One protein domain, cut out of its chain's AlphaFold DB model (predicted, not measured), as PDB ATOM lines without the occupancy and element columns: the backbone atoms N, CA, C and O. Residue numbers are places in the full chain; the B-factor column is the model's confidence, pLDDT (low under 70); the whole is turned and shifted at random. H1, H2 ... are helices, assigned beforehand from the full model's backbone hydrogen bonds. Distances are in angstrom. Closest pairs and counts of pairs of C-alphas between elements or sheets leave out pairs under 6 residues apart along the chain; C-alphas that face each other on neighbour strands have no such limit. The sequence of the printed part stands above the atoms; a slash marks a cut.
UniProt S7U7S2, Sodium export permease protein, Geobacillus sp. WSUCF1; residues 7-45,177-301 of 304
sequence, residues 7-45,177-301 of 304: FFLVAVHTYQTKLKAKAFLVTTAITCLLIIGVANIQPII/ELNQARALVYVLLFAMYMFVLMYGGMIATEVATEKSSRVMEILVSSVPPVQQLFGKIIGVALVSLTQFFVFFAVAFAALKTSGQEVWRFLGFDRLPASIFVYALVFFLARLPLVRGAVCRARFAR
ATOM      1  N   PHE A   7     -32.873  -6.134  15.855       76.75
ATOM      2  CA  PHE A   7     -33.536  -6.903  16.915       76.75
ATOM      3  C   PHE A   7     -33.048  -6.593  18.346       76.75
ATOM      4  O   PHE A   7     -33.846  -6.296  19.229       76.75
ATOM      5  N   PHE A   8     -31.736  -6.664  18.593       78.31
ATOM      6  CA  PHE A   8     -31.170  -6.495  19.935       78.31
ATOM      7  C   PHE A   8     -31.266  -5.043  20.404       78.31
ATOM      8  O   PHE A   8     -31.456  -4.790  21.588       78.31
ATOM      9  N   LEU A   9     -31.188  -4.093  19.469       80.69
ATOM     10  CA  LEU A   9     -31.396  -2.679  19.763       80.69
ATOM     11  C   LEU A   9     -32.817  -2.435  20.294       80.69
ATOM     12  O   LEU A   9     -32.975  -1.796  21.329       80.69
ATOM     13  N   VAL A  10     -33.831  -3.004  19.631       81.31
ATOM     14  CA  VAL A  10     -35.234  -2.920  20.078       81.31
ATOM     15  C   VAL A  10     -35.413  -3.583  21.446       81.31
ATOM     16  O   VAL A  10     -36.050  -3.003  22.325       81.31
ATOM     17  N   ALA A  11     -34.810  -4.755  21.663       82.00
ATOM     18  CA  ALA A  11     -34.893  -5.459  22.943       82.00
ATOM     19  C   ALA A  11     -34.271  -4.662  24.101       82.00
ATOM     20  O   ALA A  11     -34.904  -4.496  25.141       82.00
ATOM     21  N   VAL A  12     -33.062  -4.122  23.914       84.25
ATOM     22  CA  VAL A  12     -32.372  -3.307  24.929       84.25
ATOM     23  C   VAL A  12     -33.120  -2.006  25.195       84.25
ATOM     24  O   VAL A  12     -33.271  -1.626  26.354       84.25
ATOM     25  N   HIS A  13     -33.618  -1.344  24.150       85.12
ATOM     26  CA  HIS A  13     -34.406  -0.127  24.312       85.12
ATOM     27  C   HIS A  13     -35.679  -0.397  25.122       85.12
ATOM     28  O   HIS A  13     -35.935   0.282  26.112       85.12
ATOM     29  N   THR A  14     -36.426  -1.446  24.765       85.12
ATOM     30  CA  THR A  14     -37.632  -1.862  25.499       85.12
ATOM     31  C   THR A  14     -37.302  -2.176  26.958       85.12
ATOM     32  O   THR A  14     -37.962  -1.667  27.861       85.12
ATOM     33  N   TYR A  15     -36.240  -2.949  27.201       87.94
ATOM     34  CA  TYR A  15     -35.770  -3.283  28.546       87.94
ATOM     35  C   TYR A  15     -35.456  -2.033  29.379       87.94
ATOM     36  O   TYR A  15     -35.978  -1.877  30.480       87.94
ATOM     37  N   GLN A  16     -34.645  -1.111  28.854       87.06
ATOM     38  CA  GLN A  16     -34.241   0.100  29.576       87.06
ATOM     39  C   GLN A  16     -35.419   1.033  29.857       87.06
ATOM     40  O   GLN A  16     -35.519   1.575  30.958       87.06
ATOM     41  N   THR A  17     -36.313   1.209  28.884       87.25
ATOM     42  CA  THR A  17     -37.504   2.053  29.033       87.25
ATOM     43  C   THR A  17     -38.438   1.500  30.108       87.25
ATOM     44  O   THR A  17     -38.973   2.260  30.912       87.25
ATOM     45  N   LYS A  18     -38.600   0.174  30.177       86.81
ATOM     46  CA  LYS A  18     -39.470  -0.477  31.164       86.81
ATOM     47  C   LYS A  18     -38.852  -0.571  32.552       86.81
ATOM     48  O   LYS A  18     -39.549  -0.310  33.523       86.81
ATOM     49  N   LEU A  19     -37.556  -0.849  32.657       88.25
ATOM     50  CA  LEU A  19     -36.868  -0.910  33.948       88.25
ATOM     51  C   LEU A  19     -36.833   0.454  34.659       88.25
ATOM     52  O   LEU A  19     -36.831   0.519  35.883       88.25
ATOM     53  N   LYS A  20     -36.850   1.554  33.895       88.38
ATOM     54  CA  LYS A  20     -36.946   2.925  34.423       88.38
ATOM     55  C   LYS A  20     -38.387   3.422  34.581       88.38
ATOM     56  O   LYS A  20     -38.595   4.558  35.009       88.38
ATOM     57  N   ALA A  21     -39.388   2.622  34.212       89.44
ATOM     58  CA  ALA A  21     -40.777   3.042  34.312       89.44
ATOM     59  C   ALA A  21     -41.182   3.182  35.785       89.44
ATOM     60  O   ALA A  21     -40.949   2.282  36.592       89.44
ATOM     61  N   LYS A  22     -41.858   4.284  36.130       89.38
ATOM     62  CA  LYS A  22     -42.340   4.526  37.502       89.38
ATOM     63  C   LYS A  22     -43.218   3.379  38.005       89.38
ATOM     64  O   LYS A  22     -43.035   2.929  39.125       89.38
ATOM     65  N   ALA A  23     -44.108   2.862  37.153       85.50
ATOM     66  CA  ALA A  23     -44.966   1.728  37.493       85.50
ATOM     67  C   ALA A  23     -44.160   0.469  37.861       85.50
ATOM     68  O   ALA A  23     -44.487  -0.202  38.834       85.50
ATOM     69  N   PHE A  24     -43.076   0.179  37.133       87.94
ATOM     70  CA  PHE A  24     -42.187  -0.944  37.438       87.94
ATOM     71  C   PHE A  24     -41.480  -0.749  38.784       87.94
ATOM     72  O   PHE A  24     -41.495  -1.647  39.623       87.94
ATOM     73  N   LEU A  25     -40.909   0.436  39.023       91.06
ATOM     74  CA  LEU A  25     -40.201   0.735  40.270       91.06
ATOM     75  C   LEU A  25     -41.136   0.712  41.486       91.06
ATOM     76  O   LEU A  25     -40.790   0.112  42.498       91.06
ATOM     77  N   VAL A  26     -42.328   1.306  41.377       91.88
ATOM     78  CA  VAL A  26     -43.320   1.352  42.463       91.88
ATOM     79  C   VAL A  26     -43.842  -0.046  42.791       91.88
ATOM     80  O   VAL A  26     -43.821  -0.441  43.950       91.88
ATOM     81  N   THR A  27     -44.256  -0.828  41.788       87.88
ATOM     82  CA  THR A  27     -44.756  -2.198  42.023       87.88
ATOM     83  C   THR A  27     -43.674  -3.116  42.586       87.88
ATOM     84  O   THR A  27     -43.943  -3.883  43.511       87.88
ATOM     85  N   THR A  28     -42.436  -3.000  42.093       91.12
ATOM     86  CA  THR A  28     -41.288  -3.739  42.635       91.12
ATOM     87  C   THR A  28     -41.024  -3.340  44.084       91.12
ATOM     88  O   THR A  28     -40.909  -4.219  44.928       91.12
ATOM     89  N   ALA A  29     -40.993  -2.042  44.399       93.50
ATOM     90  CA  ALA A  29     -40.768  -1.558  45.760       93.50
ATOM     91  C   ALA A  29     -41.862  -2.022  46.733       93.50
ATOM     92  O   ALA A  29     -41.536  -2.544  47.795       93.50
ATOM     93  N   ILE A  30     -43.140  -1.910  46.354       92.50
ATOM     94  CA  ILE A  30     -44.273  -2.395  47.161       92.50
ATOM     95  C   ILE A  30     -44.150  -3.900  47.409       92.50
ATOM     96  O   ILE A  30     -44.297  -4.353  48.539       92.50
ATOM     97  N   THR A  31     -43.835  -4.679  46.372       88.94
ATOM     98  CA  THR A  31     -43.687  -6.135  46.512       88.94
ATOM     99  C   THR A  31     -42.491  -6.492  47.397       88.94
ATOM    100  O   THR A  31     -42.602  -7.376  48.237       88.94
ATOM    101  N   CYS A  32     -41.363  -5.786  47.271       91.56
ATOM    102  CA  CYS A  32     -40.211  -5.961  48.156       91.56
ATOM    103  C   CYS A  32     -40.554  -5.638  49.616       91.56
ATOM    104  O   CYS A  32     -40.163  -6.389  50.503       91.56
ATOM    105  N   LEU A  33     -41.302  -4.558  49.867       91.00
ATOM    106  CA  LEU A  33     -41.781  -4.220  51.209       91.00
ATOM    107  C   LEU A  33     -42.709  -5.303  51.763       91.00
ATOM    108  O   LEU A  33     -42.572  -5.672  52.923       91.00
ATOM    109  N   LEU A  34     -43.596  -5.856  50.932       87.44
ATOM    110  CA  LEU A  34     -44.464  -6.969  51.316       87.44
ATOM    111  C   LEU A  34     -43.637  -8.208  51.685       87.44
ATOM    112  O   LEU A  34     -43.870  -8.794  52.736       87.44
ATOM    113  N   ILE A  35     -42.633  -8.568  50.877       84.62
ATOM    114  CA  ILE A  35     -41.715  -9.683  51.173       84.62
ATOM    115  C   ILE A  35     -41.027  -9.473  52.526       84.62
ATOM    116  O   ILE A  35     -40.989 -10.396  53.334       84.62
ATOM    117  N   ILE A  36     -40.510  -8.269  52.790       86.19
ATOM    118  CA  ILE A  36     -39.867  -7.940  54.069       86.19
ATOM    119  C   ILE A  36     -40.879  -8.025  55.217       86.19
ATOM    120  O   ILE A  36     -40.556  -8.606  56.249       86.19
ATOM    121  N   GLY A  37     -42.088  -7.493  55.036       84.44
ATOM    122  CA  GLY A  37     -43.147  -7.515  56.045       84.44
ATOM    123  C   GLY A  37     -43.589  -8.931  56.403       84.44
ATOM    124  O   GLY A  37     -43.661  -9.264  57.577       84.44
ATOM    125  N   VAL A  38     -43.804  -9.796  55.407       79.44
ATOM    126  CA  VAL A  38     -44.158 -11.206  55.637       79.44
ATOM    127  C   VAL A  38     -42.998 -11.970  56.272       79.44
ATOM    128  O   VAL A  38     -43.218 -12.747  57.195       79.44
ATOM    129  N   ALA A  39     -41.761 -11.735  55.828       78.06
ATOM    130  CA  ALA A  39     -40.591 -12.369  56.433       78.06
ATOM    131  C   ALA A  39     -40.377 -11.930  57.892       78.06
ATOM    132  O   ALA A  39     -39.909 -12.707  58.710       78.06
ATOM    133  N   ASN A  40     -40.746 -10.704  58.251       78.69
ATOM    134  CA  ASN A  40     -40.577 -10.190  59.609       78.69
ATOM    135  C   ASN A  40     -41.897 -10.133  60.377       78.69
ATOM    136  O   ASN A  40     -41.978  -9.405  61.355       78.69
ATOM    137  N   ILE A  41     -42.927 -10.879  59.960       75.81
ATOM    138  CA  ILE A  41     -44.268 -10.711  60.529       75.81
ATOM    139  C   ILE A  41     -44.299 -10.998  62.032       75.81
ATOM    140  O   ILE A  41     -44.936 -10.249  62.756       75.81
ATOM    141  N   GLN A  42     -43.556 -12.006  62.503       72.25
ATOM    142  CA  GLN A  42     -43.475 -12.348  63.927       72.25
ATOM    143  C   GLN A  42     -42.777 -11.241  64.743       72.25
ATOM    144  O   GLN A  42     -43.446 -10.652  65.587       72.25
ATOM    145  N   PRO A  43     -41.530 -10.819  64.425       74.19
ATOM    146  CA  PRO A  43     -40.907  -9.670  65.090       74.19
ATOM    147  C   PRO A  43     -41.716  -8.375  64.998       74.19
ATOM    148  O   PRO A  43     -41.654  -7.543  65.895       74.19
ATOM    149  N   ILE A  44     -42.436  -8.158  63.892       75.88
ATOM    150  CA  ILE A  44     -43.300  -6.988  63.715       75.88
ATOM    151  C   ILE A  44     -44.473  -7.067  64.689       75.88
ATOM    152  O   ILE A  44     -44.730  -6.086  65.376       75.88
ATOM    153  N   ILE A  45     -45.165  -8.208  64.762       70.31
ATOM    154  CA  ILE A  45     -46.259  -8.415  65.714       70.31
ATOM    155  C   ILE A  45     -45.733  -8.213  67.135       70.31
ATOM    156  O   ILE A  45     -46.247  -7.335  67.810       70.31
ATOM    157  N   GLU A 177     -46.627 -29.334  58.687       64.19
ATOM    158  CA  GLU A 177     -45.845 -29.107  57.467       64.19
ATOM    159  C   GLU A 177     -46.703 -29.162  56.198       64.19
ATOM    160  O   GLU A 177     -46.416 -28.466  55.223       64.19
ATOM    161  N   LEU A 178     -47.755 -29.987  56.183       67.44
ATOM    162  CA  LEU A 178     -48.713 -30.058  55.080       67.44
ATOM    163  C   LEU A 178     -49.585 -28.805  55.014       67.44
ATOM    164  O   LEU A 178     -49.828 -28.301  53.916       67.44
ATOM    165  N   ASN A 179     -50.027 -28.279  56.156       65.94
ATOM    166  CA  ASN A 179     -50.816 -27.051  56.218       65.94
ATOM    167  C   ASN A 179     -49.981 -25.828  55.818       65.94
ATOM    168  O   ASN A 179     -50.429 -25.033  54.987       65.94
ATOM    169  N   GLN A 180     -48.738 -25.729  56.299       62.53
ATOM    170  CA  GLN A 180     -47.788 -24.696  55.870       62.53
ATOM    171  C   GLN A 180     -47.488 -24.797  54.367       62.53
ATOM    172  O   GLN A 180     -47.588 -23.808  53.636       62.53
ATOM    173  N   ALA A 181     -47.211 -26.005  53.864       67.31
ATOM    174  CA  ALA A 181     -46.979 -26.220  52.438       67.31
ATOM    175  C   ALA A 181     -48.208 -25.854  51.593       67.31
ATOM    176  O   ALA A 181     -48.062 -25.282  50.515       67.31
ATOM    177  N   ARG A 182     -49.423 -26.144  52.071       72.94
ATOM    178  CA  ARG A 182     -50.670 -25.797  51.377       72.94
ATOM    179  C   ARG A 182     -50.863 -24.284  51.290       72.94
ATOM    180  O   ARG A 182     -51.184 -23.788  50.212       72.94
ATOM    181  N   ALA A 183     -50.631 -23.557  52.384       71.19
ATOM    182  CA  ALA A 183     -50.687 -22.095  52.392       71.19
ATOM    183  C   ALA A 183     -49.683 -21.494  51.395       71.19
ATOM    184  O   ALA A 183     -50.049 -20.662  50.564       71.19
ATOM    185  N   LEU A 184     -48.442 -21.991  51.396       69.38
ATOM    186  CA  LEU A 184     -47.405 -21.567  50.457       69.38
ATOM    187  C   LEU A 184     -47.792 -21.844  48.999       69.38
ATOM    188  O   LEU A 184     -47.626 -20.972  48.148       69.38
ATOM    189  N   VAL A 185     -48.344 -23.025  48.701       76.31
ATOM    190  CA  VAL A 185     -48.810 -23.374  47.350       76.31
ATOM    191  C   VAL A 185     -49.904 -22.419  46.879       76.31
ATOM    192  O   VAL A 185     -49.844 -21.957  45.739       76.31
ATOM    193  N   TYR A 186     -50.868 -22.069  47.735       78.56
ATOM    194  CA  TYR A 186     -51.908 -21.099  47.379       78.56
ATOM    195  C   TYR A 186     -51.345 -19.704  47.112       78.56
ATOM    196  O   TYR A 186     -51.690 -19.095  46.097       78.56
ATOM    197  N   VAL A 187     -50.440 -19.218  47.967       77.19
ATOM    198  CA  VAL A 187     -49.768 -17.925  47.768       77.19
ATOM    199  C   VAL A 187     -48.972 -17.924  46.463       77.19
ATOM    200  O   VAL A 187     -49.059 -16.974  45.686       77.19
ATOM    201  N   LEU A 188     -48.242 -19.004  46.174       77.88
ATOM    202  CA  LEU A 188     -47.459 -19.134  44.949       77.88
ATOM    203  C   LEU A 188     -48.347 -19.190  43.700       77.88
ATOM    204  O   LEU A 188     -48.037 -18.534  42.708       77.88
ATOM    205  N   LEU A 189     -49.459 -19.930  43.742       82.38
ATOM    206  CA  LEU A 189     -50.437 -19.982  42.651       82.38
ATOM    207  C   LEU A 189     -51.054 -18.607  42.389       82.38
ATOM    208  O   LEU A 189     -51.134 -18.182  41.236       82.38
ATOM    209  N   PHE A 190     -51.436 -17.893  43.447       82.69
ATOM    210  CA  PHE A 190     -51.961 -16.537  43.343       82.69
ATOM    211  C   PHE A 190     -50.922 -15.570  42.756       82.69
ATOM    212  O   PHE A 190     -51.218 -14.835  41.812       82.69
ATOM    213  N   ALA A 191     -49.680 -15.618  43.241       79.44
ATOM    214  CA  ALA A 191     -48.585 -14.805  42.722       79.44
ATOM    215  C   ALA A 191     -48.281 -15.120  41.248       79.44
ATOM    216  O   ALA A 191     -48.091 -14.203  40.449       79.44
ATOM    217  N   MET A 192     -48.287 -16.399  40.861       82.94
ATOM    218  CA  MET A 192     -48.104 -16.828  39.471       82.94
ATOM    219  C   MET A 192     -49.235 -16.311  38.576       82.94
ATOM    220  O   MET A 192     -48.974 -15.818  37.479       82.94
ATOM    221  N   TYR A 193     -50.481 -16.381  39.043       87.56
ATOM    222  CA  TYR A 193     -51.631 -15.847  38.319       87.56
ATOM    223  C   TYR A 193     -51.506 -14.332  38.100       87.56
ATOM    224  O   TYR A 193     -51.594 -13.860  36.964       87.56
ATOM    225  N   MET A 194     -51.195 -13.580  39.159       83.06
ATOM    226  CA  MET A 194     -50.959 -12.134  39.080       83.06
ATOM    227  C   MET A 194     -49.797 -11.788  38.145       83.06
ATOM    228  O   MET A 194     -49.897 -10.856  37.346       83.06
ATOM    229  N   PHE A 195     -48.715 -12.567  38.190       84.06
ATOM    230  CA  PHE A 195     -47.575 -12.422  37.293       84.06
ATOM    231  C   PHE A 195     -47.998 -12.573  35.825       84.06
ATOM    232  O   PHE A 195     -47.712 -11.701  35.000       84.06
ATOM    233  N   VAL A 196     -48.718 -13.648  35.490       86.38
ATOM    234  CA  VAL A 196     -49.178 -13.905  34.117       86.38
ATOM    235  C   VAL A 196     -50.057 -12.764  33.610       86.38
ATOM    236  O   VAL A 196     -49.837 -12.281  32.498       86.38
ATOM    237  N   LEU A 197     -50.997 -12.281  34.428       87.19
ATOM    238  CA  LEU A 197     -51.856 -11.156  34.060       87.19
ATOM    239  C   LEU A 197     -51.062  -9.865  33.841       87.19
ATOM    240  O   LEU A 197     -51.257  -9.183  32.832       87.19
ATOM    241  N   MET A 198     -50.141  -9.535  34.748       84.00
ATOM    242  CA  MET A 198     -49.402  -8.275  34.699       84.00
ATOM    243  C   MET A 198     -48.473  -8.203  33.481       84.00
ATOM    244  O   MET A 198     -48.511  -7.231  32.722       84.00
ATOM    245  N   TYR A 199     -47.655  -9.234  33.248       85.00
ATOM    246  CA  TYR A 199     -46.722  -9.230  32.116       85.00
ATOM    247  C   TYR A 199     -47.409  -9.552  30.788       85.00
ATOM    248  O   TYR A 199     -47.021  -8.988  29.764       85.00
ATOM    249  N   GLY A 200     -48.462 -10.376  30.793       85.81
ATOM    250  CA  GLY A 200     -49.314 -10.584  29.622       85.81
ATOM    251  C   GLY A 200     -49.964  -9.278  29.160       85.81
ATOM    252  O   GLY A 200     -49.865  -8.921  27.985       85.81
ATOM    253  N   GLY A 201     -50.529  -8.506  30.094       86.69
ATOM    254  CA  GLY A 201     -51.089  -7.179  29.826       86.69
ATOM    255  C   GLY A 201     -50.042  -6.159  29.365       86.69
ATOM    256  O   GLY A 201     -50.305  -5.366  28.455       86.69
ATOM    257  N   MET A 202     -48.826  -6.215  29.920       84.88
ATOM    258  CA  MET A 202     -47.713  -5.364  29.487       84.88
ATOM    259  C   MET A 202     -47.316  -5.649  28.031       84.88
ATOM    260  O   MET A 202     -47.152  -4.708  27.257       84.88
ATOM    261  N   ILE A 203     -47.213  -6.923  27.637       86.56
ATOM    262  CA  ILE A 203     -46.923  -7.313  26.248       86.56
ATOM    263  C   ILE A 203     -48.072  -6.892  25.322       86.56
ATOM    264  O   ILE A 203     -47.817  -6.299  24.278       86.56
ATOM    265  N   ALA A 204     -49.329  -7.139  25.704       85.81
ATOM    266  CA  ALA A 204     -50.491  -6.756  24.899       85.81
ATOM    267  C   ALA A 204     -50.529  -5.243  24.623       85.81
ATOM    268  O   ALA A 204     -50.715  -4.822  23.480       85.81
ATOM    269  N   THR A 205     -50.269  -4.427  25.646       84.00
ATOM    270  CA  THR A 205     -50.207  -2.963  25.514       84.00
ATOM    271  C   THR A 205     -49.058  -2.520  24.604       84.00
ATOM    272  O   THR A 205     -49.229  -1.614  23.791       84.00
ATOM    273  N   GLU A 206     -47.894  -3.169  24.683       80.38
ATOM    274  CA  GLU A 206     -46.736  -2.867  23.828       80.38
ATOM    275  C   GLU A 206     -46.990  -3.130  22.340       80.38
ATOM    276  O   GLU A 206     -46.516  -2.377  21.488       80.38
ATOM    277  N   VAL A 207     -47.750  -4.179  22.023       79.00
ATOM    278  CA  VAL A 207     -48.151  -4.483  20.643       79.00
ATOM    279  C   VAL A 207     -49.249  -3.527  20.170       79.00
ATOM    280  O   VAL A 207     -49.205  -3.048  19.038       79.00
ATOM    281  N   ALA A 208     -50.216  -3.207  21.035       78.69
ATOM    282  CA  ALA A 208     -51.322  -2.309  20.705       78.69
ATOM    283  C   ALA A 208     -50.848  -0.870  20.426       78.69
ATOM    284  O   ALA A 208     -51.255  -0.264  19.436       78.69
ATOM    285  N   THR A 209     -49.946  -0.347  21.262       72.81
ATOM    286  CA  THR A 209     -49.389   1.018  21.151       72.81
ATOM    287  C   THR A 209     -48.468   1.215  19.946       72.81
ATOM    288  O   THR A 209     -48.281   2.337  19.477       72.81
ATOM    289  N   GLU A 210     -47.921   0.133  19.391       67.19
ATOM    290  CA  GLU A 210     -47.091   0.184  18.185       67.19
ATOM    291  C   GLU A 210     -47.914   0.444  16.919       67.19
ATOM    292  O   GLU A 210     -47.446   1.114  16.001       67.19
ATOM    293  N   LYS A 211     -49.175  -0.008  16.889       60.66
ATOM    294  CA  LYS A 211     -50.082   0.189  15.748       60.66
ATOM    295  C   LYS A 211     -50.609   1.631  15.636       60.66
ATOM    296  O   LYS A 211     -51.099   2.003  14.576       60.66
ATOM    297  N   SER A 212     -50.498   2.447  16.690       56.69
ATOM    298  CA  SER A 212     -51.047   3.815  16.753       56.69
ATOM    299  C   SER A 212     -50.001   4.937  16.674       56.69
ATOM    300  O   SER A 212     -50.363   6.110  16.743       56.69
ATOM    301  N   SER A 213     -48.706   4.617  16.579       61.22
ATOM    302  CA  SER A 213     -47.621   5.599  16.709       61.22
ATOM    303  C   SER A 213     -47.008   6.004  15.363       61.22
ATOM    304  O   SER A 213     -46.614   5.153  14.569       61.22
ATOM    305  N   ARG A 214     -46.812   7.317  15.150       57.91
ATOM    306  CA  ARG A 214     -46.090   7.908  13.996       57.91
ATOM    307  C   ARG A 214     -44.640   7.408  13.864       57.91
ATOM    308  O   ARG A 214     -44.029   7.500  12.809       57.91
ATOM    309  N   VAL A 215     -44.101   6.825  14.934       58.16
ATOM    310  CA  VAL A 215     -42.794   6.155  14.980       58.16
ATOM    311  C   VAL A 215     -42.750   4.919  14.060       58.16
ATOM    312  O   VAL A 215     -41.689   4.584  13.533       58.16
ATOM    313  N   MET A 216     -43.898   4.285  13.794       53.38
ATOM    314  CA  MET A 216     -44.028   3.102  12.935       53.38
ATOM    315  C   MET A 216     -43.728   3.400  11.452       53.38
ATOM    316  O   MET A 216     -43.122   2.563  10.786       53.38
ATOM    317  N   GLU A 217     -44.043   4.599  10.943       56.16
ATOM    318  CA  GLU A 217     -43.707   5.025   9.566       56.16
ATOM    319  C   GLU A 217     -42.188   4.999   9.307       56.16
ATOM    320  O   GLU A 217     -41.720   4.594   8.242       56.16
ATOM    321  N   ILE A 218     -41.401   5.373  10.320       59.38
ATOM    322  CA  ILE A 218     -39.939   5.488  10.233       59.38
ATOM    323  C   ILE A 218     -39.250   4.145  10.548       59.38
ATOM    324  O   ILE A 218     -38.200   3.831   9.989       59.38
ATOM    325  N   LEU A 219     -39.834   3.312  11.415       56.75
ATOM    326  CA  LEU A 219     -39.254   2.027  11.830       56.75
ATOM    327  C   LEU A 219     -39.592   0.858  10.891       56.75
ATOM    328  O   LEU A 219     -38.742  -0.015  10.686       56.75
ATOM    329  N   VAL A 220     -40.783   0.838  10.280       52.62
ATOM    330  CA  VAL A 220     -41.196  -0.215   9.326       52.62
ATOM    331  C   VAL A 220     -40.393  -0.164   8.030       52.62
ATOM    332  O   VAL A 220     -40.094  -1.213   7.462       52.62
ATOM    333  N   SER A 221     -39.947   1.022   7.608       56.66
ATOM    334  CA  SER A 221     -39.041   1.163   6.459       56.66
ATOM    335  C   SER A 221     -37.636   0.596   6.727       56.66
ATOM    336  O   SER A 221     -36.874   0.358   5.793       56.66
ATOM    337  N   SER A 222     -37.288   0.322   7.996       61.09
ATOM    338  CA  SER A 222     -35.929  -0.036   8.422       61.09
ATOM    339  C   SER A 222     -35.782  -1.429   9.063       61.09
ATOM    340  O   SER A 222     -34.669  -1.971   9.054       61.09
ATOM    341  N   VAL A 223     -36.837  -2.038   9.629       66.44
ATOM    342  CA  VAL A 223     -36.786  -3.353  10.316       66.44
ATOM    343  C   VAL A 223     -38.068  -4.166  10.067       66.44
ATOM    344  O   VAL A 223     -39.153  -3.613  10.232       66.44
ATOM    345  N   PRO A 224     -37.988  -5.484   9.779       73.00
ATOM    346  CA  PRO A 224     -39.168  -6.342   9.645       73.00
ATOM    347  C   PRO A 224     -40.069  -6.323  10.903       73.00
ATOM    348  O   PRO A 224     -39.543  -6.529  12.001       73.00
ATOM    349  N   PRO A 225     -41.406  -6.196  10.770       72.75
ATOM    350  CA  PRO A 225     -42.345  -6.115  11.902       72.75
ATOM    351  C   PRO A 225     -42.232  -7.269  12.909       72.75
ATOM    352  O   PRO A 225     -42.259  -7.066  14.118       72.75
ATOM    353  N   VAL A 226     -42.000  -8.490  12.418       75.94
ATOM    354  CA  VAL A 226     -41.816  -9.684  13.262       75.94
ATOM    355  C   VAL A 226     -40.588  -9.553  14.175       75.94
ATOM    356  O   VAL A 226     -40.628  -9.961  15.333       75.94
ATOM    357  N   GLN A 227     -39.496  -8.946  13.695       75.81
ATOM    358  CA  GLN A 227     -38.293  -8.743  14.512       75.81
ATOM    359  C   GLN A 227     -38.505  -7.683  15.597       75.81
ATOM    360  O   GLN A 227     -37.898  -7.791  16.660       75.81
ATOM    361  N   GLN A 228     -39.361  -6.690  15.351       76.19
ATOM    362  CA  GLN A 228     -39.719  -5.692  16.360       76.19
ATOM    363  C   GLN A 228     -40.564  -6.322  17.474       76.19
ATOM    364  O   GLN A 228     -40.215  -6.192  18.647       76.19
ATOM    365  N   LEU A 229     -41.577  -7.117  17.104       81.19
ATOM    366  CA  LEU A 229     -42.439  -7.836  18.046       81.19
ATOM    367  C   LEU A 229     -41.637  -8.758  18.977       81.19
ATOM    368  O   LEU A 229     -41.730  -8.651  20.200       81.19
ATOM    369  N   PHE A 230     -40.795  -9.636  18.417       81.88
ATOM    370  CA  PHE A 230     -39.954 -10.514  19.237       81.88
ATOM    371  C   PHE A 230     -38.920  -9.729  20.053       81.88
ATOM    372  O   PHE A 230     -38.613 -10.126  21.175       81.88
ATOM    373  N   GLY A 231     -38.398  -8.615  19.528       83.19
ATOM    374  CA  GLY A 231     -37.494  -7.736  20.269       83.19
ATOM    375  C   GLY A 231     -38.150  -7.206  21.546       83.19
ATOM    376  O   GLY A 231     -37.563  -7.304  22.622       83.19
ATOM    377  N   LYS A 232     -39.399  -6.739  21.452       84.94
ATOM    378  CA  LYS A 232     -40.177  -6.261  22.601       84.94
ATOM    379  C   LYS A 232     -40.529  -7.364  23.591       84.94
ATOM    380  O   LYS A 232     -40.321  -7.181  24.787       84.94
ATOM    381  N   ILE A 233     -40.992  -8.523  23.110       86.44
ATOM    382  CA  ILE A 233     -41.311  -9.677  23.970       86.44
ATOM    383  C   ILE A 233     -40.080 -10.093  24.782       86.44
ATOM    384  O   ILE A 233     -40.174 -10.291  25.992       86.44
ATOM    385  N   ILE A 234     -38.909 -10.179  24.143       85.88
ATOM    386  CA  ILE A 234     -37.656 -10.497  24.838       85.88
ATOM    387  C   ILE A 234     -37.247  -9.380  25.801       85.88
ATOM    388  O   ILE A 234     -36.811  -9.679  26.909       85.88
ATOM    389  N   GLY A 235     -37.426  -8.111  25.427       86.44
ATOM    390  CA  GLY A 235     -37.194  -6.974  26.318       86.44
ATOM    391  C   GLY A 235     -38.023  -7.064  27.603       86.44
ATOM    392  O   GLY A 235     -37.462  -6.988  28.693       86.44
ATOM    393  N   VAL A 236     -39.333  -7.306  27.491       87.44
ATOM    394  CA  VAL A 236     -40.238  -7.472  28.645       87.44
ATOM    395  C   VAL A 236     -39.899  -8.729  29.454       87.44
ATOM    396  O   VAL A 236     -39.880  -8.678  30.683       87.44
ATOM    397  N   ALA A 237     -39.553  -9.839  28.796       85.81
ATOM    398  CA  ALA A 237     -39.122 -11.052  29.486       85.81
ATOM    399  C   ALA A 237     -37.857 -10.810  30.330       85.81
ATOM    400  O   ALA A 237     -37.800 -11.240  31.482       85.81
ATOM    401  N   LEU A 238     -36.873 -10.068  29.809       87.12
ATOM    402  CA  LEU A 238     -35.678  -9.686  30.569       87.12
ATOM    403  C   LEU A 238     -36.016  -8.783  31.763       87.12
ATOM    404  O   LEU A 238     -35.432  -8.951  32.825       87.12
ATOM    405  N   VAL A 239     -36.987  -7.873  31.626       88.50
ATOM    406  CA  VAL A 239     -37.450  -7.029  32.742       88.50
ATOM    407  C   VAL A 239     -38.065  -7.869  33.860       88.50
ATOM    408  O   VAL A 239     -37.690  -7.693  35.017       88.50
ATOM    409  N   SER A 240     -38.952  -8.816  33.527       85.50
ATOM    410  CA  SER A 240     -39.538  -9.722  34.529       85.50
ATOM    411  C   SER A 240     -38.475 -10.542  35.261       85.50
ATOM    412  O   SER A 240     -38.573 -10.775  36.462       85.50
ATOM    413  N   LEU A 241     -37.412 -10.919  34.551       85.56
ATOM    414  CA  LEU A 241     -36.319 -11.697  35.107       85.56
ATOM    415  C   LEU A 241     -35.476 -10.881  36.091       85.56
ATOM    416  O   LEU A 241     -35.144 -11.371  37.168       85.56
ATOM    417  N   THR A 242     -35.180  -9.623  35.755       88.00
ATOM    418  CA  THR A 242     -34.523  -8.692  36.679       88.00
ATOM    419  C   THR A 242     -35.383  -8.448  37.918       88.00
ATOM    420  O   THR A 242     -34.854  -8.420  39.026       88.00
ATOM    421  N   GLN A 243     -36.704  -8.331  37.758       88.62
ATOM    422  CA  GLN A 243     -37.625  -8.156  38.884       88.62
ATOM    423  C   GLN A 243     -37.624  -9.372  39.821       88.62
ATOM    424  O   GLN A 243     -37.504  -9.204  41.032       88.62
ATOM    425  N   PHE A 244     -37.645 -10.594  39.278       83.62
ATOM    426  CA  PHE A 244     -37.480 -11.807  40.084       83.62
ATOM    427  C   PHE A 244     -36.142 -11.849  40.812       83.62
ATOM    428  O   PHE A 244     -36.109 -12.195  41.987       83.62
ATOM    429  N   PHE A 245     -35.044 -11.490  40.146       84.94
ATOM    430  CA  PHE A 245     -33.731 -11.458  40.788       84.94
ATOM    431  C   PHE A 245     -33.713 -10.508  41.994       84.94
ATOM    432  O   PHE A 245     -33.196 -10.869  43.049       84.94
ATOM    433  N   VAL A 246     -34.332  -9.329  41.868       89.31
ATOM    434  CA  VAL A 246     -34.496  -8.386  42.985       89.31
ATOM    435  C   VAL A 246     -35.323  -9.010  44.112       89.31
ATOM    436  O   VAL A 246     -34.909  -8.933  45.265       89.31
ATOM    437  N   PHE A 247     -36.436  -9.681  43.805       85.50
ATOM    438  CA  PHE A 247     -37.251 -10.363  44.818       85.50
ATOM    439  C   PHE A 247     -36.487 -11.473  45.543       85.50
ATOM    440  O   PHE A 247     -36.535 -11.532  46.768       85.50
ATOM    441  N   PHE A 248     -35.731 -12.304  44.820       81.25
ATOM    442  CA  PHE A 248     -34.878 -13.331  45.424       81.25
ATOM    443  C   PHE A 248     -33.789 -12.723  46.310       81.25
ATOM    444  O   PHE A 248     -33.552 -13.223  47.406       81.25
ATOM    445  N   ALA A 249     -33.149 -11.638  45.868       83.81
ATOM    446  CA  ALA A 249     -32.128 -10.953  46.653       83.81
ATOM    447  C   ALA A 249     -32.703 -10.350  47.946       83.81
ATOM    448  O   ALA A 249     -32.105 -10.506  49.009       83.81
ATOM    449  N   VAL A 250     -33.874  -9.708  47.873       86.69
ATOM    450  CA  VAL A 250     -34.565  -9.136  49.040       86.69
ATOM    451  C   VAL A 250     -35.054 -10.228  49.984       86.69
ATOM    452  O   VAL A 250     -34.830 -10.116  51.184       86.69
ATOM    453  N   ALA A 251     -35.653 -11.301  49.464       79.75
ATOM    454  CA  ALA A 251     -36.067 -12.442  50.274       79.75
ATOM    455  C   ALA A 251     -34.865 -13.065  51.001       79.75
ATOM    456  O   ALA A 251     -34.908 -13.252  52.211       79.75
ATOM    457  N   PHE A 252     -33.756 -13.305  50.294       79.12
ATOM    458  CA  PHE A 252     -32.530 -13.837  50.893       79.12
ATOM    459  C   PHE A 252     -31.937 -12.907  51.962       79.12
ATOM    460  O   PHE A 252     -31.451 -13.377  52.989       79.12
ATOM    461  N   ALA A 253     -31.977 -11.590  51.742       83.19
ATOM    462  CA  ALA A 253     -31.529 -10.614  52.729       83.19
ATOM    463  C   ALA A 253     -32.443 -10.587  53.964       83.19
ATOM    464  O   ALA A 253     -31.937 -10.620  55.081       83.19
ATOM    465  N   ALA A 254     -33.766 -10.588  53.774       79.25
ATOM    466  CA  ALA A 254     -34.744 -10.606  54.860       79.25
ATOM    467  C   ALA A 254     -34.601 -11.862  55.733       79.25
ATOM    468  O   ALA A 254     -34.613 -11.766  56.955       79.25
ATOM    469  N   LEU A 255     -34.345 -13.018  55.114       70.19
ATOM    470  CA  LEU A 255     -34.108 -14.282  55.813       70.19
ATOM    471  C   LEU A 255     -32.892 -14.259  56.754       70.19
ATOM    472  O   LEU A 255     -32.880 -14.976  57.748       70.19
ATOM    473  N   LYS A 256     -31.864 -13.447  56.469       72.44
ATOM    474  CA  LYS A 256     -30.732 -13.283  57.396       72.44
ATOM    475  C   LYS A 256     -31.103 -12.488  58.646       72.44
ATOM    476  O   LYS A 256     -30.437 -12.645  59.664       72.44
ATOM    477  N   THR A 257     -32.118 -11.634  58.554       70.56
ATOM    478  CA  THR A 257     -32.545 -10.748  59.638       70.56
ATOM    479  C   THR A 257     -33.574 -11.420  60.550       70.56
ATOM    480  O   THR A 257     -33.519 -11.221  61.756       70.56
ATOM    481  N   SER A 258     -34.476 -12.244  60.002       63.25
ATOM    482  CA  SER A 258     -35.645 -12.790  60.723       63.25
ATOM    483  C   SER A 258     -35.419 -14.120  61.464       63.25
ATOM    484  O   SER A 258     -36.377 -14.713  61.949       63.25
ATOM    485  N   GLY A 259     -34.185 -14.628  61.553       59.75
ATOM    486  CA  GLY A 259     -33.927 -15.971  62.097       59.75
ATOM    487  C   GLY A 259     -34.433 -17.106  61.184       59.75
ATOM    488  O   GLY A 259     -35.109 -16.885  60.180       59.75
ATOM    489  N   GLN A 260     -34.065 -18.355  61.492       58.62
ATOM    490  CA  GLN A 260     -34.310 -19.531  60.632       58.62
ATOM    491  C   GLN A 260     -35.795 -19.924  60.460       58.62
ATOM    492  O   GLN A 260     -36.097 -20.803  59.650       58.62
ATOM    493  N   GLU A 261     -36.727 -19.278  61.161       58.72
ATOM    494  CA  GLU A 261     -38.141 -19.671  61.200       58.72
ATOM    495  C   GLU A 261     -38.846 -19.515  59.844       58.72
ATOM    496  O   GLU A 261     -39.515 -20.436  59.376       58.72
ATOM    497  N   VAL A 262     -38.614 -18.414  59.125       55.91
ATOM    498  CA  VAL A 262     -39.178 -18.229  57.771       55.91
ATOM    499  C   VAL A 262     -38.534 -19.179  56.759       55.91
ATOM    500  O   VAL A 262     -39.188 -19.638  55.821       55.91
ATOM    501  N   TRP A 263     -37.253 -19.511  56.950       56.09
ATOM    502  CA  TRP A 263     -36.527 -20.447  56.087       56.09
ATOM    503  C   TRP A 263     -37.117 -21.862  56.179       56.09
ATOM    504  O   TRP A 263     -37.329 -22.517  55.151       56.09
ATOM    505  N   ARG A 264     -37.457 -22.287  57.405       57.09
ATOM    506  CA  ARG A 264     -38.176 -23.536  57.688       57.09
ATOM    507  C   ARG A 264     -39.624 -23.490  57.210       57.09
ATOM    508  O   ARG A 264     -40.053 -24.439  56.559       57.09
ATOM    509  N   PHE A 265     -40.344 -22.389  57.450       53.97
ATOM    510  CA  PHE A 265     -41.734 -22.197  57.011       53.97
ATOM    511  C   PHE A 265     -41.886 -22.291  55.487       53.97
ATOM    512  O   PHE A 265     -42.814 -22.917  54.975       53.97
ATOM    513  N   LEU A 266     -40.940 -21.719  54.736       55.97
ATOM    514  CA  LEU A 266     -40.929 -21.804  53.274       55.97
ATOM    515  C   LEU A 266     -40.424 -23.162  52.750       55.97
ATOM    516  O   LEU A 266     -40.457 -23.417  51.545       55.97
ATOM    517  N   GLY A 267     -39.983 -24.057  53.640       58.09
ATOM    518  CA  GLY A 267     -39.589 -25.425  53.313       58.09
ATOM    519  C   GLY A 267     -38.350 -25.524  52.422       58.09
ATOM    520  O   GLY A 267     -38.149 -26.560  51.781       58.09
ATOM    521  N   PHE A 268     -37.522 -24.476  52.364       60.38
ATOM    522  CA  PHE A 268     -36.349 -24.426  51.487       60.38
ATOM    523  C   PHE A 268     -35.291 -25.475  51.842       60.38
ATOM    524  O   PHE A 268     -34.617 -25.967  50.940       60.38
ATOM    525  N   ASP A 269     -35.219 -25.901  53.106       59.34
ATOM    526  CA  ASP A 269     -34.326 -26.982  53.560       59.34
ATOM    527  C   ASP A 269     -34.653 -28.336  52.915       59.34
ATOM    528  O   ASP A 269     -33.814 -29.232  52.844       59.34
ATOM    529  N   ARG A 270     -35.887 -28.490  52.421       56.34
ATOM    530  CA  ARG A 270     -36.386 -29.711  51.778       56.34
ATOM    531  C   ARG A 270     -36.441 -29.603  50.264       56.34
ATOM    532  O   ARG A 270     -36.814 -30.578  49.609       56.34
ATOM    533  N   LEU A 271     -36.111 -28.443  49.692       61.75
ATOM    534  CA  LEU A 271     -36.019 -28.320  48.246       61.75
ATOM    535  C   LEU A 271     -34.709 -28.964  47.787       61.75
ATOM    536  O   LEU A 271     -33.630 -28.502  48.162       61.75
ATOM    537  N   PRO A 272     -34.762 -30.020  46.957       65.06
ATOM    538  CA  PRO A 272     -33.547 -30.630  46.455       65.06
ATOM    539  C   PRO A 272     -32.765 -29.587  45.654       65.06
ATOM    540  O   PRO A 272     -33.331 -28.930  44.778       65.06
ATOM    541  N   ALA A 273     -31.454 -29.480  45.900       69.12
ATOM    542  CA  ALA A 273     -30.555 -28.525  45.235       69.12
ATOM    543  C   ALA A 273     -30.689 -28.533  43.698       69.12
ATOM    544  O   ALA A 273     -30.484 -27.517  43.034       69.12
ATOM    545  N   SER A 274     -31.124 -29.667  43.140       66.12
ATOM    546  CA  SER A 274     -31.518 -29.823  41.740       66.12
ATOM    547  C   SER A 274     -32.503 -28.759  41.233       66.12
ATOM    548  O   SER A 274     -32.345 -28.327  40.102       66.12
ATOM    549  N   ILE A 275     -33.459 -28.266  42.032       67.75
ATOM    550  CA  ILE A 275     -34.428 -27.238  41.607       67.75
ATOM    551  C   ILE A 275     -33.724 -25.911  41.330       67.75
ATOM    552  O   ILE A 275     -34.005 -25.267  40.320       67.75
ATOM    553  N   PHE A 276     -32.767 -25.524  42.173       66.94
ATOM    554  CA  PHE A 276     -31.964 -24.320  41.957       66.94
ATOM    555  C   PHE A 276     -31.044 -24.476  40.745       66.94
ATOM    556  O   PHE A 276     -30.906 -23.546  39.952       66.94
ATOM    557  N   VAL A 277     -30.479 -25.672  40.545       73.44
ATOM    558  CA  VAL A 277     -29.699 -25.999  39.343       73.44
ATOM    559  C   VAL A 277     -30.582 -25.954  38.096       73.44
ATOM    560  O   VAL A 277     -30.185 -25.346  37.110       73.44
ATOM    561  N   TYR A 278     -31.795 -26.508  38.124       73.06
ATOM    562  CA  TYR A 278     -32.737 -26.437  37.009       73.06
ATOM    563  C   TYR A 278     -33.180 -25.003  36.742       73.06
ATOM    564  O   TYR A 278     -33.203 -24.604  35.585       73.06
ATOM    565  N   ALA A 279     -33.463 -24.198  37.768       66.19
ATOM    566  CA  ALA A 279     -33.779 -22.782  37.610       66.19
ATOM    567  C   ALA A 279     -32.618 -22.015  36.954       66.19
ATOM    568  O   ALA A 279     -32.836 -21.253  36.011       66.19
ATOM    569  N   LEU A 280     -31.378 -22.274  37.385       66.94
ATOM    570  CA  LEU A 280     -30.169 -21.687  36.806       66.94
ATOM    571  C   LEU A 280     -29.916 -22.177  35.372       66.94
ATOM    572  O   LEU A 280     -29.558 -21.392  34.498       66.94
ATOM    573  N   VAL A 281     -30.144 -23.459  35.095       74.44
ATOM    574  CA  VAL A 281     -30.034 -24.037  33.750       74.44
ATOM    575  C   VAL A 281     -31.113 -23.467  32.839       74.44
ATOM    576  O   VAL A 281     -30.791 -23.079  31.725       74.44
ATOM    577  N   PHE A 282     -32.361 -23.324  33.287       67.81
ATOM    578  CA  PHE A 282     -33.418 -22.655  32.524       67.81
ATOM    579  C   PHE A 282     -33.083 -21.183  32.271       67.81
ATOM    580  O   PHE A 282     -33.291 -20.691  31.160       67.81
ATOM    581  N   PHE A 283     -32.517 -20.491  33.260       63.56
ATOM    582  CA  PHE A 283     -32.030 -19.119  33.128       63.56
ATOM    583  C   PHE A 283     -30.945 -19.012  32.046       63.56
ATOM    584  O   PHE A 283     -31.051 -18.201  31.122       63.56
ATOM    585  N   LEU A 284     -29.934 -19.883  32.107       61.00
ATOM    586  CA  LEU A 284     -28.810 -19.890  31.174       61.00
ATOM    587  C   LEU A 284     -29.183 -20.427  29.792       61.00
ATOM    588  O   LEU A 284     -28.678 -19.904  28.806       61.00
ATOM    589  N   ALA A 285     -30.076 -21.413  29.690       60.47
ATOM    590  CA  ALA A 285     -30.540 -22.004  28.433       60.47
ATOM    591  C   ALA A 285     -31.460 -21.060  27.649       60.47
ATOM    592  O   ALA A 285     -31.522 -21.122  26.417       60.47
ATOM    593  N   ARG A 286     -32.128 -20.123  28.331       58.75
ATOM    594  CA  ARG A 286     -32.971 -19.118  27.675       58.75
ATOM    595  C   ARG A 286     -32.154 -18.053  26.935       58.75
ATOM    596  O   ARG A 286     -32.607 -17.586  25.892       58.75
ATOM    597  N   LEU A 287     -30.930 -17.730  27.370       57.03
ATOM    598  CA  LEU A 287     -30.027 -16.816  26.645       57.03
ATOM    599  C   LEU A 287     -29.655 -17.289  25.212       57.03
ATOM    600  O   LEU A 287     -29.759 -16.492  24.273       57.03
ATOM    601  N   PRO A 288     -29.221 -18.544  24.980       54.56
ATOM    602  CA  PRO A 288     -28.881 -19.054  23.654       54.56
ATOM    603  C   PRO A 288     -30.102 -19.441  22.807       54.56
ATOM    604  O   PRO A 288     -30.020 -19.332  21.583       54.56
ATOM    605  N   LEU A 289     -31.253 -19.804  23.394       50.12
ATOM    606  CA  LEU A 289     -32.478 -20.065  22.615       50.12
ATOM    607  C   LEU A 289     -32.957 -18.805  21.869       50.12
ATOM    608  O   LEU A 289     -33.401 -18.876  20.721       50.12
ATOM    609  N   VAL A 290     -32.771 -17.633  22.485       52.25
ATOM    610  CA  VAL A 290     -33.034 -16.320  21.872       52.25
ATOM    611  C   VAL A 290     -32.080 -16.037  20.705       52.25
ATOM    612  O   VAL A 290     -32.493 -15.470  19.694       52.25
ATOM    613  N   ARG A 291     -30.822 -16.495  20.772       48.16
ATOM    614  CA  ARG A 291     -29.899 -16.452  19.621       48.16
ATOM    615  C   ARG A 291     -30.341 -17.398  18.498       48.16
ATOM    616  O   ARG A 291     -30.298 -17.015  17.330       48.16
ATOM    617  N   GLY A 292     -30.793 -18.606  18.841       48.22
ATOM    618  CA  GLY A 292     -31.218 -19.634  17.885       48.22
ATOM    619  C   GLY A 292     -32.485 -19.275  17.101       48.22
ATOM    620  O   GLY A 292     -32.515 -19.452  15.882       48.22
ATOM    621  N   ALA A 293     -33.503 -18.715  17.762       51.38
ATOM    622  CA  ALA A 293     -34.744 -18.277  17.112       51.38
ATOM    623  C   ALA A 293     -34.502 -17.145  16.092       51.38
ATOM    624  O   ALA A 293     -35.063 -17.149  14.995       51.38
ATOM    625  N   VAL A 294     -33.589 -16.219  16.406       50.50
ATOM    626  CA  VAL A 294     -33.214 -15.103  15.521       50.50
ATOM    627  C   VAL A 294     -32.347 -15.571  14.342       50.50
ATOM    628  O   VAL A 294     -32.508 -15.065  13.231       50.50
ATOM    629  N   CYS A 295     -31.471 -16.565  14.536       47.22
ATOM    630  CA  CYS A 295     -30.716 -17.174  13.434       47.22
ATOM    631  C   CYS A 295     -31.615 -17.969  12.474       47.22
ATOM    632  O   CYS A 295     -31.427 -17.885  11.260       47.22
ATOM    633  N   ARG A 296     -32.626 -18.684  12.985       45.75
ATOM    634  CA  ARG A 296     -33.550 -19.480  12.157       45.75
ATOM    635  C   ARG A 296     -34.469 -18.599  11.299       45.75
ATOM    636  O   ARG A 296     -34.681 -18.893  10.127       45.75
ATOM    637  N   ALA A 297     -34.894 -17.448  11.827       49.22
ATOM    638  CA  ALA A 297     -35.629 -16.432  11.065       49.22
ATOM    639  C   ALA A 297     -34.807 -15.786   9.925       49.22
ATOM    640  O   ALA A 297     -35.378 -15.167   9.029       49.22
ATOM    641  N   ARG A 298     -33.472 -15.923   9.941       45.94
ATOM    642  CA  ARG A 298     -32.572 -15.426   8.888       45.94
ATOM    643  C   ARG A 298     -32.400 -16.417   7.731       45.94
ATOM    644  O   ARG A 298     -32.148 -15.979   6.616       45.94
ATOM    645  N   PHE A 299     -32.558 -17.718   7.988       42.69
ATOM    646  CA  PHE A 299     -32.427 -18.777   6.979       42.69
ATOM    647  C   PHE A 299     -33.712 -19.022   6.176       42.69
ATOM    648  O   PHE A 299     -33.635 -19.422   5.024       42.69
ATOM    649  N   ALA A 300     -34.887 -18.690   6.719       47.66
ATOM    650  CA  ALA A 300     -36.165 -18.795   6.000       47.66
ATOM    651  C   ALA A 300     -36.391 -17.699   4.925       47.66
ATOM    652  O   ALA A 300     -37.500 -17.552   4.420       47.66
ATOM    653  N   ARG A 301     -35.371 -16.887   4.599       48.78
ATOM    654  CA  ARG A 301     -35.424 -15.804   3.595       48.78
ATOM    655  C   ARG A 301     -34.226 -15.817   2.634       48.78
ATOM    656  O   ARG A 301     -33.707 -14.756   2.291       48.78
TER     657      ARG A 301
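Overview. This is residues 7 to 45 and 177 to 301 of the 304 residues of the protein "Sodium export permease protein" of Geobacillus sp. WSUCF1 (UniProt S7U7S2). The long helix H6 runs through the middle of a loose, elongated group of helices, with H1 and then H2 packed one after the other along it, H1 on residues 227 to 239 and H2 on residues 243 to 255. H4, just as long in A, runs the other way beside H6 and makes a narrow V with it, meeting it with residues 199 to 207 and spreading away toward residue 177; H8 runs back past H6 without touching it, and residues 268 to 282 stick out. Short helices lie at the two ends: H5 at one, H3 and H7 at the other. The printed part has 164 residues with eight named helices, H1 to H8 in order, and no named strand, and is all helix. It is loose, with a radius of gyration of the C-alphas of 19.6 A and spans of 60 by 33 by 24 A.

Along the chain. H1, residues 7 to 19, begins with C-alpha 7 at (-33.536, -6.903, 16.915) and is 18.4 A long. H2, residues 22 to 39, measures 25.4 A, and H3 is residues 41 to 45. After the cut, H4, residues 177 to 210, is 49.0 A long, and H5 is residues 215 to 220. H6, residues 225 to 257, also measures 49.0 A and ends with C-alpha 257 at (-32.545, -10.748, 59.638). H7 is residues 261 to 265. H8, residues 274 to 299, is 36.5 A long, has a kink of 29 degrees near residue 286 and ends with C-alpha 299 at (-32.427, -18.777, 6.979).

Arrangement. H6 is the hub and touches H1, H2 and H4. With residues 227 to 239 alone it touches H1, at a steep tilt of 42 degrees, the same way; the closest C-alphas, of Ala 11 and Gly 235, are 4.4 A apart. With residues 243 to 255 alone it touches H2, at a shallow tilt of 30 degrees, the same way; the closest C-alphas, of Ile 36 and Ala 254, are 5.8 A apart. H4 and H6 touch and run opposite ways at a shallow tilt of 32 degrees, only just short of steep; the closest C-alphas, of Ile 203 and Ile 233, are 6.5 A apart. H6 and H8 are near each other, with 11 pairs of C-alphas within 10 A. H7 is close to but not clearly touching H2, H4 and H6; the C-alphas of Ala 39 and Val 262, the closest of H2 and H7, are 6.2 A apart. H3 is close to but not clearly touching H2, with the closest C-alphas, of Gly 37 and Ile 44, 7.7 A apart. H5 and H6 meet only through their link. Every O i to N i+4 pair is within hydrogen-bond range in H1, H2, H3, H5 and H7; H4 has 29 of 30, H6 27 of 29 and H8 17 of 22.

Size, cuts and confidence. The C-alphas farthest apart, of Ile 45 and Arg 301, are 63.5 A apart. Residues 46 to 176 are not printed, and the gap across the cut from C-alpha 45 to C-alpha 177 is 22.3 A. Of the links that are printed whole, none is long. The mean pLDDT of the printed part is 73.6; 61 residues are under 70, among them residues 210 to 223, 258 to 276 and 282 to 301.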